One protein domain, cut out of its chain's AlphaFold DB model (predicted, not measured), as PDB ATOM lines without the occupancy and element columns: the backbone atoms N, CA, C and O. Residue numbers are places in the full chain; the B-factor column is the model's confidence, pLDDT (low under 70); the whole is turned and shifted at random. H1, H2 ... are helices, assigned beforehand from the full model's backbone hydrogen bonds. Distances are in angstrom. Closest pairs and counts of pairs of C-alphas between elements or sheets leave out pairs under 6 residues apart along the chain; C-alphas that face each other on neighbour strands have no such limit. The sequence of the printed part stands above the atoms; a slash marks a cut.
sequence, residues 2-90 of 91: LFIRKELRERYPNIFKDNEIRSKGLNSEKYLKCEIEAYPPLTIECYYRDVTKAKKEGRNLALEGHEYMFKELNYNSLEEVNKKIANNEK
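Overview. This is residues 2 to 90 of the 91 residues of an uncharacterized protein of Candidatus Nealsonbacteria bacterium (UniProt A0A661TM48). The printed part makes a loose, open loop of helices: from H1 it passes out through H2, H3 and H4 and returns in H5 near H1, with H6 at one end. Its 89 residues include six named helices, H1 to H6 in order, and no named strand, class all helix. The whole is loose, radius of gyration of the C-alphas 15.6 A, spanning 48 by 32 by 23 A.

Along the chain. H1, residues 2 to 11, begins at C-alpha 2 (297.994, 113.941, 164.506). H2 is residues 20 to 23, H3 28 to 37, H4 41 to 56, 22.6 A long, and H5 61 to 72. H6, residues 78 to 88, ends at C-alpha 88 (270.586, 122.625, 165.870).

Arrangement. H1 and H5 are close but not clearly touching, closest C-alphas Ile 4 and Ala 62, 7.0 A. Residues 66 to 70 of H5 only just touch H6, with 3 pairs of C-alphas within 8 A, at a steep tilt of 66 degrees. Every O i to N i+4 pair is within hydrogen-bond range in H1, H3, H4, H5 and H6; H2 is too short for one.

Size, cuts and confidence. The printed part has no cut. Residues 2 to 5, 18 to 26 and 89 to 90 have pLDDT under 70.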
ATOM      1  N   LEU A   2     299.108 114.745 165.048       51.75
ATOM      2  CA  LEU A   2     297.994 113.941 164.506       51.75
ATOM      3  C   LEU A   2     297.157 113.240 165.598       51.75
ATOM      4  O   LEU A   2     295.939 113.159 165.480       51.75
ATOM      5  N   PHE A   3     297.804 112.811 166.687       54.25
ATOM      6  CA  PHE A   3     297.157 112.133 167.816       54.25
ATOM      7  C   PHE A   3     296.156 113.029 168.570       54.25
ATOM      8  O   PHE A   3     295.020 112.639 168.798       54.25
ATOM      9  N   ILE A   4     296.545 114.274 168.848       62.94
ATOM     10  CA  ILE A   4     295.734 115.263 169.578       62.94
ATOM     11  C   ILE A   4     294.448 115.618 168.817       62.94
ATOM     12  O   ILE A   4     293.373 115.732 169.401       62.94
ATOM     13  N   ARG A   5     294.543 115.749 167.487       68.44
ATOM     14  CA  ARG A   5     293.372 115.990 166.633       68.44
ATOM     15  C   ARG A   5     292.437 114.786 166.577       68.44
ATOM     16  O   ARG A   5     291.236 114.973 166.432       68.44
ATOM     17  N   LYS A   6     292.965 113.565 166.684       77.00
ATOM     18  CA  LYS A   6     292.142 112.354 166.733       77.00
ATOM     19  C   LYS A   6     291.306 112.312 168.013       77.00
ATOM     20  O   LYS A   6     290.096 112.166 167.913       77.00
ATOM     21  N   GLU A   7     291.932 112.547 169.162       82.38
ATOM     22  CA  GLU A   7     291.258 112.573 170.466       82.38
ATOM     23  C   GLU A   7     290.121 113.612 170.517       82.38
ATOM     24  O   GLU A   7     289.000 113.301 170.914       82.38
ATOM     25  N   LEU A   8     290.372 114.840 170.041       83.19
ATOM     26  CA  LEU A   8     289.354 115.899 170.003       83.19
ATOM     27  C   LEU A   8     288.158 115.549 169.111       83.19
ATOM     28  O   LEU A   8     287.025 115.872 169.460       83.19
ATOM     29  N   ARG A   9     288.392 114.875 167.979       83.88
ATOM     30  CA  ARG A   9     287.319 114.419 167.083       83.88
ATOM     31  C   ARG A   9     286.473 113.318 167.700       83.88
ATOM     32  O   ARG A   9     285.259 113.344 167.553       83.88
ATOM     33  N   GLU A  10     287.109 112.360 168.367       85.44
ATOM     34  CA  GLU A  10     286.399 111.269 169.037       85.44
ATOM     35  C   GLU A  10     285.513 111.808 170.164       85.44
ATOM     36  O   GLU A  10     284.377 111.366 170.324       85.44
ATOM     37  N   ARG A  11     286.002 112.809 170.905       88.25
ATOM     38  CA  ARG A  11     285.281 113.380 172.046       88.25
ATOM     39  C   ARG A  11     284.233 114.427 171.654       88.25
ATOM     40  O   ARG A  11     283.160 114.456 172.248       88.25
ATOM     41  N   TYR A  12     284.510 115.263 170.652       89.25
ATOM     42  CA  TYR A  12     283.633 116.362 170.225       89.25
ATOM     43  C   TYR A  12     283.394 116.354 168.701       89.25
ATOM     44  O   TYR A  12     283.788 117.294 167.996       89.25
ATOM     45  N   PRO A  13     282.732 115.312 168.166       88.38
ATOM     46  CA  PRO A  13     282.593 115.101 166.722       88.38
ATOM     47  C   PRO A  13     281.782 116.188 166.008       88.38
ATOM     48  O   PRO A  13     281.978 116.414 164.817       88.38
ATOM     49  N   ASN A  14     280.886 116.889 166.711       87.81
ATOM     50  CA  ASN A  14     280.066 117.939 166.100       87.81
ATOM     51  C   ASN A  14     280.813 119.274 166.002       87.81
ATOM     52  O   ASN A  14     280.490 120.086 165.139       87.81
ATOM     53  N   ILE A  15     281.819 119.491 166.857       86.19
ATOM     54  CA  ILE A  15     282.696 120.671 166.814       86.19
ATOM     55  C   ILE A  15     283.802 120.461 165.780       86.19
ATOM     56  O   ILE A  15     284.047 121.319 164.934       86.19
ATOM     57  N   PHE A  16     284.467 119.306 165.830       83.44
ATOM     58  CA  PHE A  16     285.622 119.001 164.991       83.44
ATOM     59  C   PHE A  16     285.236 118.027 163.873       83.44
ATOM     60  O   PHE A  16     285.641 116.868 163.869       83.44
ATOM     61  N   LYS A  17     284.445 118.500 162.904       74.94
ATOM     62  CA  LYS A  17     284.075 117.706 161.724       74.94
ATOM     63  C   LYS A  17     285.216 117.642 160.715       74.94
ATOM     64  O   LYS A  17     285.860 118.656 160.429       74.94
ATOM     65  N   ASP A  18     285.425 116.465 160.130       65.06
ATOM     66  CA  ASP A  18     286.264 116.340 158.944       65.06
ATOM     67  C   ASP A  18     285.477 116.884 157.751       65.06
ATOM     68  O   ASP A  18     284.473 116.314 157.331       65.06
ATOM     69  N   ASN A  19     285.876 118.049 157.254       56.44
ATOM     70  CA  ASN A  19     285.404 118.513 155.963       56.44
ATOM     71  C   ASN A  19     286.500 118.164 154.962       56.44
ATOM     72  O   ASN A  19     287.490 118.897 154.873       56.44
ATOM     73  N   GLU A  20     286.299 117.101 154.176       51.09
ATOM     74  CA  GLU A  20     287.184 116.719 153.058       51.09
ATOM     75  C   GLU A  20     287.533 117.920 152.157       51.09
ATOM     76  O   GLU A  20     288.625 118.004 151.597       51.09
ATOM     77  N   ILE A  21     286.627 118.898 152.065       51.66
ATOM     78  CA  ILE A  21     286.795 120.118 151.270       51.66
ATOM     79  C   ILE A  21     287.892 121.043 151.838       51.66
ATOM     80  O   ILE A  21     288.628 121.647 151.063       51.66
ATOM     81  N   ARG A  22     288.071 121.137 153.169       52.81
ATOM     82  CA  ARG A  22     289.159 121.943 153.773       52.81
ATOM     83  C   ARG A  22     290.518 121.240 153.721       52.81
ATOM     84  O   ARG A  22     291.543 121.921 153.743       52.81
ATOM     85  N   SER A  23     290.545 119.907 153.665       53.12
ATOM     86  CA  SER A  23     291.797 119.138 153.726       53.12
ATOM     87  C   SER A  23     292.567 119.144 152.397       53.12
ATOM     88  O   SER A  23     293.796 119.094 152.406       53.12
ATOM     89  N   LYS A  24     291.875 119.315 151.258       54.28
ATOM     90  CA  LYS A  24     292.490 119.293 149.915       54.28
ATOM     91  C   LYS A  24     293.444 120.459 149.604       54.28
ATOM     92  O   LYS A  24     294.166 120.371 148.616       54.28
ATOM     93  N   GLY A  25     293.481 121.520 150.418       53.38
ATOM     94  CA  GLY A  25     294.324 122.704 150.167       53.38
ATOM     95  C   GLY A  25     295.267 123.121 151.300       53.38
ATOM     96  O   GLY A  25     296.288 123.753 151.036       53.38
ATOM     97  N   LEU A  26     294.974 122.767 152.557       59.12
ATOM     98  CA  LEU A  26     295.795 123.163 153.705       59.12
ATOM     99  C   LEU A  26     296.601 121.982 154.244       59.12
ATOM    100  O   LEU A  26     296.137 121.217 155.091       59.12
ATOM    101  N   ASN A  27     297.863 121.884 153.820       70.88
ATOM    102  CA  ASN A  27     298.831 121.055 154.526       70.88
ATOM    103  C   ASN A  27     299.162 121.726 155.870       70.88
ATOM    104  O   ASN A  27     300.068 122.552 155.966       70.88
ATOM    105  N   SER A  28     298.393 121.384 156.906       70.19
ATOM    106  CA  SER A  28     298.558 121.950 158.250       70.19
ATOM    107  C   SER A  28     299.961 121.759 158.833       70.19
ATOM    108  O   SER A  28     300.392 122.580 159.631       70.19
ATOM    109  N   GLU A  29     300.692 120.719 158.423       76.94
ATOM    110  CA  GLU A  29     302.081 120.514 158.846       76.94
ATOM    111  C   GLU A  29     303.013 121.525 158.177       76.94
ATOM    112  O   GLU A  29     303.889 122.080 158.833       76.94
ATOM    113  N   LYS A  30     302.783 121.815 156.889       80.44
ATOM    114  CA  LYS A  30     303.537 122.834 156.151       80.44
ATOM    115  C   LYS A  30     303.301 124.232 156.725       80.44
ATOM    116  O   LYS A  30     304.270 124.947 156.947       80.44
ATOM    117  N   TYR A  31     302.046 124.599 156.994       81.75
ATOM    118  CA  TYR A  31     301.718 125.892 157.606       81.75
ATOM    119  C   TYR A  31     302.338 126.038 158.994       81.75
ATOM    120  O   TYR A  31     303.044 127.008 159.240       81.75
ATOM    121  N   LEU A  32     302.158 125.036 159.856       81.88
ATOM    122  CA  LEU A  32     302.747 125.036 161.190       81.88
ATOM    123  C   LEU A  32     304.273 125.156 161.144       81.88
ATOM    124  O   LEU A  32     304.863 125.868 161.947       81.88
ATOM    125  N   LYS A  33     304.924 124.446 160.216       85.44
ATOM    126  CA  LYS A  33     306.374 124.536 160.050       85.44
ATOM    127  C   LYS A  33     306.792 125.970 159.721       85.44
ATOM    128  O   LYS A  33     307.686 126.486 160.380       85.44
ATOM    129  N   CYS A  34     306.118 126.615 158.769       88.38
ATOM    130  CA  CYS A  34     306.379 128.011 158.425       88.38
ATOM    131  C   CYS A  34     306.138 128.967 159.606       88.38
ATOM    132  O   CYS A  34     306.923 129.888 159.806       88.38
ATOM    133  N   GLU A  35     305.089 128.749 160.402       85.69
ATOM    134  CA  GLU A  35     304.826 129.546 161.609       85.69
ATOM    135  C   GLU A  35     305.940 129.390 162.648       85.69
ATOM    136  O   GLU A  35     306.415 130.383 163.191       85.69
ATOM    137  N   ILE A  36     306.406 128.157 162.885       88.31
ATOM    138  CA  ILE A  36     307.497 127.889 163.831       88.31
ATOM    139  C   ILE A  36     308.808 128.521 163.357       88.31
ATOM    140  O   ILE A  36     309.522 129.110 164.164       88.31
ATOM    141  N   GLU A  37     309.114 128.430 162.061       89.81
ATOM    142  CA  GLU A  37     310.321 129.017 161.461       89.81
ATOM    143  C   GLU A  37     310.349 130.550 161.545       89.81
ATOM    144  O   GLU A  37     311.427 131.140 161.553       89.81
ATOM    145  N   ALA A  38     309.187 131.201 161.635       93.06
ATOM    146  CA  ALA A  38     309.089 132.651 161.769       93.06
ATOM    147  C   ALA A  38     309.326 133.155 163.207       93.06
ATOM    148  O   ALA A  38     309.491 134.361 163.410       93.06
ATOM    149  N   TYR A  39     309.335 132.275 164.215       91.88
ATOM    150  CA  TYR A  39     309.523 132.686 165.604       91.88
ATOM    151  C   TYR A  39     311.002 132.873 165.982       91.88
ATOM    152  O   TYR A  39     311.874 132.148 165.502       91.88
ATOM    153  N   PRO A  40     311.309 133.795 166.917       94.69
ATOM    154  CA  PRO A  40     312.643 133.900 167.499       94.69
ATOM    155  C   PRO A  40     313.079 132.596 168.198       94.69
ATOM    156  O   PRO A  40     312.232 131.926 168.798       94.69
ATOM    157  N   PRO A  41     314.389 132.274 168.242       93.62
ATOM    158  CA  PRO A  41     314.895 131.052 168.879       93.62
ATOM    159  C   PRO A  41     314.416 130.852 170.324       93.62
ATOM    160  O   PRO A  41     313.978 129.762 170.684       93.62
ATOM    161  N   LEU A  42     314.398 131.923 171.127       95.25
ATOM    162  CA  LEU A  42     313.928 131.881 172.516       95.25
ATOM    163  C   LEU A  42     312.464 131.423 172.631       95.25
ATOM    164  O   LEU A  42     312.105 130.674 173.539       95.25
ATOM    165  N   THR A  43     311.605 131.854 171.706       94.25
ATOM    166  CA  THR A  43     310.196 131.447 171.676       94.25
ATOM    167  C   THR A  43     310.072 129.959 171.367       94.25
ATOM    168  O   THR A  43     309.275 129.269 172.000       94.25
ATOM    169  N   ILE A  44     310.889 129.449 170.441       93.50
ATOM    170  CA  ILE A  44     310.916 128.026 170.081       93.50
ATOM    171  C   ILE A  44     311.370 127.178 171.278       93.50
ATOM    172  O   ILE A  44     310.755 126.151 171.564       93.50
ATOM    173  N   GLU A  45     312.392 127.617 172.017       94.62
ATOM    174  CA  GLU A  45     312.868 126.934 173.228       94.62
ATOM    175  C   GLU A  45     311.795 126.871 174.322       94.62
ATOM    176  O   GLU A  45     311.528 125.802 174.881       94.62
ATOM    177  N   CYS A  46     311.137 128.000 174.601       95.06
ATOM    178  CA  CYS A  46     310.025 128.057 175.550       95.06
ATOM    179  C   CYS A  46     308.876 127.138 175.117       95.06
ATOM    180  O   CYS A  46     308.407 126.324 175.914       95.06
ATOM    181  N   TYR A  47     308.482 127.197 173.842       90.94
ATOM    182  CA  TYR A  47     307.430 126.347 173.293       90.94
ATOM    183  C   TYR A  47     307.777 124.856 173.412       90.94
ATOM    184  O   TYR A  47     306.954 124.049 173.849       90.94
ATOM    185  N   TYR A  48     309.018 124.480 173.094       92.75
ATOM    186  CA  TYR A  48     309.494 123.105 173.231       92.75
ATOM    187  C   TYR A  48     309.435 122.616 174.681       92.75
ATOM    188  O   TYR A  48     308.995 121.489 174.940       92.75
ATOM    189  N   ARG A  49     309.840 123.459 175.638       95.06
ATOM    190  CA  ARG A  49     309.763 123.147 177.070       95.06
ATOM    191  C   ARG A  49     308.323 122.889 177.503       95.06
ATOM    192  O   ARG A  49     308.071 121.885 178.171       95.06
ATOM    193  N   ASP A  50     307.395 123.747 177.102       93.06
ATOM    194  CA  ASP A  50     305.996 123.663 177.519       93.06
ATOM    195  C   ASP A  50     305.302 122.435 176.911       93.06
ATOM    196  O   ASP A  50     304.654 121.670 177.630       93.06
ATOM    197  N   VAL A  51     305.531 122.155 175.622       91.19
ATOM    198  CA  VAL A  51     305.028 120.941 174.956       91.19
ATOM    199  C   VAL A  51     305.611 119.677 175.589       91.19
ATOM    200  O   VAL A  51     304.892 118.701 175.817       91.19
ATOM    201  N   THR A  52     306.906 119.678 175.910       94.06
ATOM    202  CA  THR A  52     307.569 118.531 176.547       94.06
ATOM    203  C   THR A  52     307.033 118.290 177.953       94.06
ATOM    204  O   THR A  52     306.793 117.142 178.332       94.06
ATOM    205  N   LYS A  53     306.820 119.358 178.728       95.56
ATOM    206  CA  LYS A  53     306.231 119.283 180.066       95.56
ATOM    207  C   LYS A  53     304.806 118.739 180.006       95.56
ATOM    208  O   LYS A  53     304.519 117.752 180.674       95.56
ATOM    209  N   ALA A  54     303.958 119.296 179.144       92.19
ATOM    210  CA  ALA A  54     302.587 118.825 178.979       92.19
ATOM    211  C   ALA A  54     302.531 117.349 178.564       92.19
ATOM    212  O   ALA A  54     301.762 116.576 179.127       92.19
ATOM    213  N   LYS A  55     303.420 116.923 177.655       90.12
ATOM    214  CA  LYS A  55     303.538 115.513 177.267       90.12
ATOM    215  C   LYS A  55     303.886 114.612 178.456       90.12
ATOM    216  O   LYS A  55     303.308 113.536 178.574       90.12
ATOM    217  N   LYS A  56     304.817 115.026 179.323       94.69
ATOM    218  CA  LYS A  56     305.180 114.277 180.542       94.69
ATOM    219  C   LYS A  56     304.028 114.216 181.549       94.69
ATOM    220  O   LYS A  56     303.861 113.199 182.206       94.69
ATOM    221  N   GLU A  57     303.242 115.283 181.642       94.94
ATOM    222  CA  GLU A  57     302.082 115.396 182.535       94.94
ATOM    223  C   GLU A  57     300.814 114.721 181.973       94.94
ATOM    224  O   GLU A  57     299.782 114.722 182.635       94.94
ATOM    225  N   GLY A  58     300.860 114.157 180.758       91.38
ATOM    226  CA  GLY A  58     299.684 113.572 180.100       91.38
ATOM    227  C   GLY A  58     298.628 114.605 179.692       91.38
ATOM    228  O   GLY A  58     297.475 114.257 179.453       91.38
ATOM    229  N   ARG A  59     299.012 115.880 179.620       91.50
ATOM    230  CA  ARG A  59     298.134 117.000 179.284       91.50
ATOM    231  C   ARG A  59     298.020 117.187 177.781       91.50
ATOM    232  O   ARG A  59     298.996 117.056 177.039       91.50
ATOM    233  N   ASN A  60     296.829 117.575 177.337       88.81
ATOM    234  CA  ASN A  60     296.558 117.896 175.944       88.81
ATOM    235  C   ASN A  60     296.401 119.415 175.780       88.81
ATOM    236  O   ASN A  60     295.314 119.963 175.945       88.81
ATOM    237  N   LEU A  61     297.494 120.096 175.415       87.94
ATOM    238  CA  LEU A  61     297.515 121.558 175.265       87.94
ATOM    239  C   LEU A  61     296.517 122.093 174.228       87.94
ATOM    240  O   LEU A  61     296.048 123.218 174.365       87.94
ATOM    241  N   ALA A  62     296.178 121.318 173.193       85.56
ATOM    242  CA  ALA A  62     295.181 121.772 172.223       85.56
ATOM    243  C   ALA A  62     293.772 121.755 172.824       85.56
ATOM    244  O   ALA A  62     292.992 122.668 172.567       85.56
ATOM    245  N   LEU A  63     293.456 120.739 173.635       88.06
ATOM    246  CA  LEU A  63     292.197 120.696 174.375       88.06
ATOM    247  C   LEU A  63     292.109 121.867 175.357       88.06
ATOM    248  O   LEU A  63     291.120 122.589 175.332       88.06
ATOM    249  N   GLU A  64     293.158 122.100 176.146       90.88
ATOM    250  CA  GLU A  64     293.214 123.219 177.098       90.88
ATOM    251  C   GLU A  64     293.040 124.575 176.397       90.88
ATOM    252  O   GLU A  64     292.273 125.425 176.852       90.88
ATOM    253  N   GLY A  65     293.700 124.768 175.249       89.50
ATOM    254  CA  GLY A  65     293.554 125.979 174.441       89.50
ATOM    255  C   GLY A  65     292.127 126.174 173.921       89.50
ATOM    256  O   GLY A  65     291.598 127.286 173.963       89.50
ATOM    257  N   HIS A  66     291.469 125.100 173.481       88.62
ATOM    258  CA  HIS A  66     290.062 125.162 173.095       88.62
ATOM    259  C   HIS A  66     289.147 125.449 174.290       88.62
ATOM    260  O   HIS A  66     288.267 126.295 174.171       88.62
ATOM    261  N   GLU A  67     289.351 124.809 175.441       89.94
ATOM    262  CA  GLU A  67     288.575 125.088 176.655       89.94
ATOM    263  C   GLU A  67     288.671 126.558 177.061       89.94
ATOM    264  O   GLU A  67     287.654 127.174 177.372       89.94
ATOM    265  N   TYR A  68     289.875 127.129 177.009       90.94
ATOM    266  CA  TYR A  68     290.090 128.547 177.265       90.94
ATOM    267  C   TYR A  68     289.328 129.422 176.262       90.94
ATOM    268  O   TYR A  68     288.527 130.265 176.656       90.94
ATOM    269  N   MET A  69     289.502 129.177 174.961       90.06
ATOM    270  CA  MET A  69     288.844 129.956 173.909       90.06
ATOM    271  C   MET A  69     287.313 129.904 174.008       90.06
ATOM    272  O   MET A  69     286.645 130.916 173.828       90.06
ATOM    273  N   PHE A  70     286.732 128.737 174.294       89.00
ATOM    274  CA  PHE A  70     285.281 128.606 174.414       89.00
ATOM    275  C   PHE A  70     284.731 129.265 175.684       89.00
ATOM    276  O   PHE A  70     283.629 129.811 175.629       89.00
ATOM    277  N   LYS A  71     285.502 129.300 176.777       90.12
ATOM    278  CA  LYS A  71     285.161 130.100 177.963       90.12
ATOM    279  C   LYS A  71     285.104 131.593 177.646       90.12
ATOM    280  O   LYS A  71     284.129 132.236 178.017       90.12
ATOM    281  N   GLU A  72     286.069 132.114 176.887       92.19
ATOM    282  CA  GLU A  72     286.059 133.518 176.433       92.19
ATOM    283  C   GLU A  72     284.850 133.833 175.535       92.19
ATOM    284  O   GLU A  72     284.337 134.949 175.517       92.19
ATOM    285  N   LEU A  73     284.336 132.827 174.821       89.00
ATOM    286  CA  LEU A  73     283.105 132.920 174.033       89.00
ATOM    287  C   LEU A  73     281.820 132.733 174.869       89.00
ATOM    288  O   LEU A  73     280.744 132.563 174.294       89.00
ATOM    289  N   ASN A  74     281.912 132.782 176.204       91.69
ATOM    290  CA  ASN A  74     280.820 132.574 177.164       91.69
ATOM    291  C   ASN A  74     280.161 131.184 177.109       91.69
ATOM    292  O   ASN A  74     278.997 131.029 177.479       91.69
ATOM    293  N   TYR A  75     280.893 130.158 176.670       88.88
ATOM    294  CA  TYR A  75     280.463 128.768 176.820       88.88
ATOM    295  C   TYR A  75     281.077 128.151 178.075       88.88
ATOM    296  O   TYR A  75     282.256 128.345 178.367       88.88
ATOM    297  N   ASN A  76     280.303 127.346 178.804       87.00
ATOM    298  CA  ASN A  76     280.787 126.737 180.046       87.00
ATOM    299  C   ASN A  76     281.691 125.528 179.779       87.00
ATOM    300  O   ASN A  76     282.541 125.188 180.603       87.00
ATOM    301  N   SER A  77     281.503 124.849 178.643       88.31
ATOM    302  CA  SER A  77     282.325 123.704 178.239       88.31
ATOM    303  C   SER A  77     282.239 123.411 176.741       88.31
ATOM    304  O   SER A  77     281.249 123.730 176.080       88.31
ATOM    305  N   LEU A  78     283.237 122.699 176.213       88.69
ATOM    306  CA  LEU A  78     283.164 122.111 174.869       88.69
ATOM    307  C   LEU A  78     282.015 121.100 174.738       88.69
ATOM    308  O   LEU A  78     281.432 120.970 173.669       88.69
ATOM    309  N   GLU A  79     281.640 120.410 175.818       90.12
ATOM    310  CA  GLU A  79     280.525 119.456 175.799       90.12
ATOM    311  C   GLU A  79     279.183 120.152 175.534       90.12
ATOM    312  O   GLU A  79     278.371 119.684 174.734       90.12
ATOM    313  N   GLU A  80     278.967 121.302 176.177       90.06
ATOM    314  CA  GLU A  80     277.797 122.153 175.954       90.06
ATOM    315  C   GLU A  80     277.689 122.551 174.476       90.06
ATOM    316  O   GLU A  80     276.643 122.374 173.848       90.06
ATOM    317  N   VAL A  81     278.795 123.025 173.902       88.94
ATOM    318  CA  VAL A  81     278.869 123.448 172.501       88.94
ATOM    319  C   VAL A  81     278.596 122.272 171.565       88.94
ATOM    320  O   VAL A  81     277.793 122.392 170.639       88.94
ATOM    321  N   ASN A  82     279.216 121.118 171.821       90.25
ATOM    322  CA  ASN A  82     279.075 119.921 170.998       90.25
ATOM    323  C   ASN A  82     277.612 119.448 170.940       90.25
ATOM    324  O   ASN A  82     277.116 119.113 169.864       90.25
ATOM    325  N   LYS A  83     276.899 119.487 172.074       90.19
ATOM    326  CA  LYS A  83     275.462 119.172 172.148       90.19
ATOM    327  C   LYS A  83     274.598 120.220 171.454       90.19
ATOM    328  O   LYS A  83     273.659 119.863 170.745       90.19
ATOM    329  N   LYS A  84     274.906 121.509 171.634       88.81
ATOM    330  CA  LYS A  84     274.164 122.612 171.007       88.81
ATOM    331  C   LYS A  84     274.203 122.516 169.481       88.81
ATOM    332  O   LYS A  84     273.160 122.639 168.845       88.81
ATOM    333  N   ILE A  85     275.373 122.228 168.906       88.19
ATOM    334  CA  ILE A  85     275.524 122.005 167.461       88.19
ATOM    335  C   ILE A  85     274.709 120.781 167.019       88.19
ATOM    336  O   ILE A  85     273.915 120.892 166.090       88.19
ATOM    337  N   ALA A  86     274.820 119.651 167.727       88.25
ATOM    338  CA  ALA A  86     274.073 118.433 167.396       88.25
ATOM    339  C   ALA A  86     272.544 118.620 167.407       88.25
ATOM    340  O   ALA A  86     271.837 117.993 166.621       88.25
ATOM    341  N   ASN A  87     272.020 119.461 168.302       84.38
ATOM    342  CA  ASN A  87     270.585 119.735 168.404       84.38
ATOM    343  C   ASN A  87     270.091 120.718 167.336       84.38
ATOM    344  O   ASN A  87     268.962 120.586 166.873       84.38
ATOM    345  N   ASN A  88     270.924 121.681 166.933       79.56
ATOM    346  CA  ASN A  88     270.586 122.625 165.870       79.56
ATOM    347  C   ASN A  88     270.542 121.961 164.485       79.56
ATOM    348  O   ASN A  88     269.787 122.413 163.637       79.56
ATOM    349  N   GLU A  89     271.303 120.888 164.260       65.31
ATOM    350  CA  GLU A  89     271.286 120.128 162.997       65.31
ATOM    351  C   GLU A  89     270.092 119.164 162.865       65.31
ATOM    352  O   GLU A  89     269.853 118.629 161.786       65.31
ATOM    353  N   LYS A  90     269.345 118.926 163.951       58.44
ATOM    354  CA  LYS A  90     268.151 118.056 163.979       58.44
ATOM    355  C   LYS A  90     266.829 118.814 163.798       58.44
ATOM    356  O   LYS A  90     265.772 118.188 163.866       58.44
TER     357      LYS A  90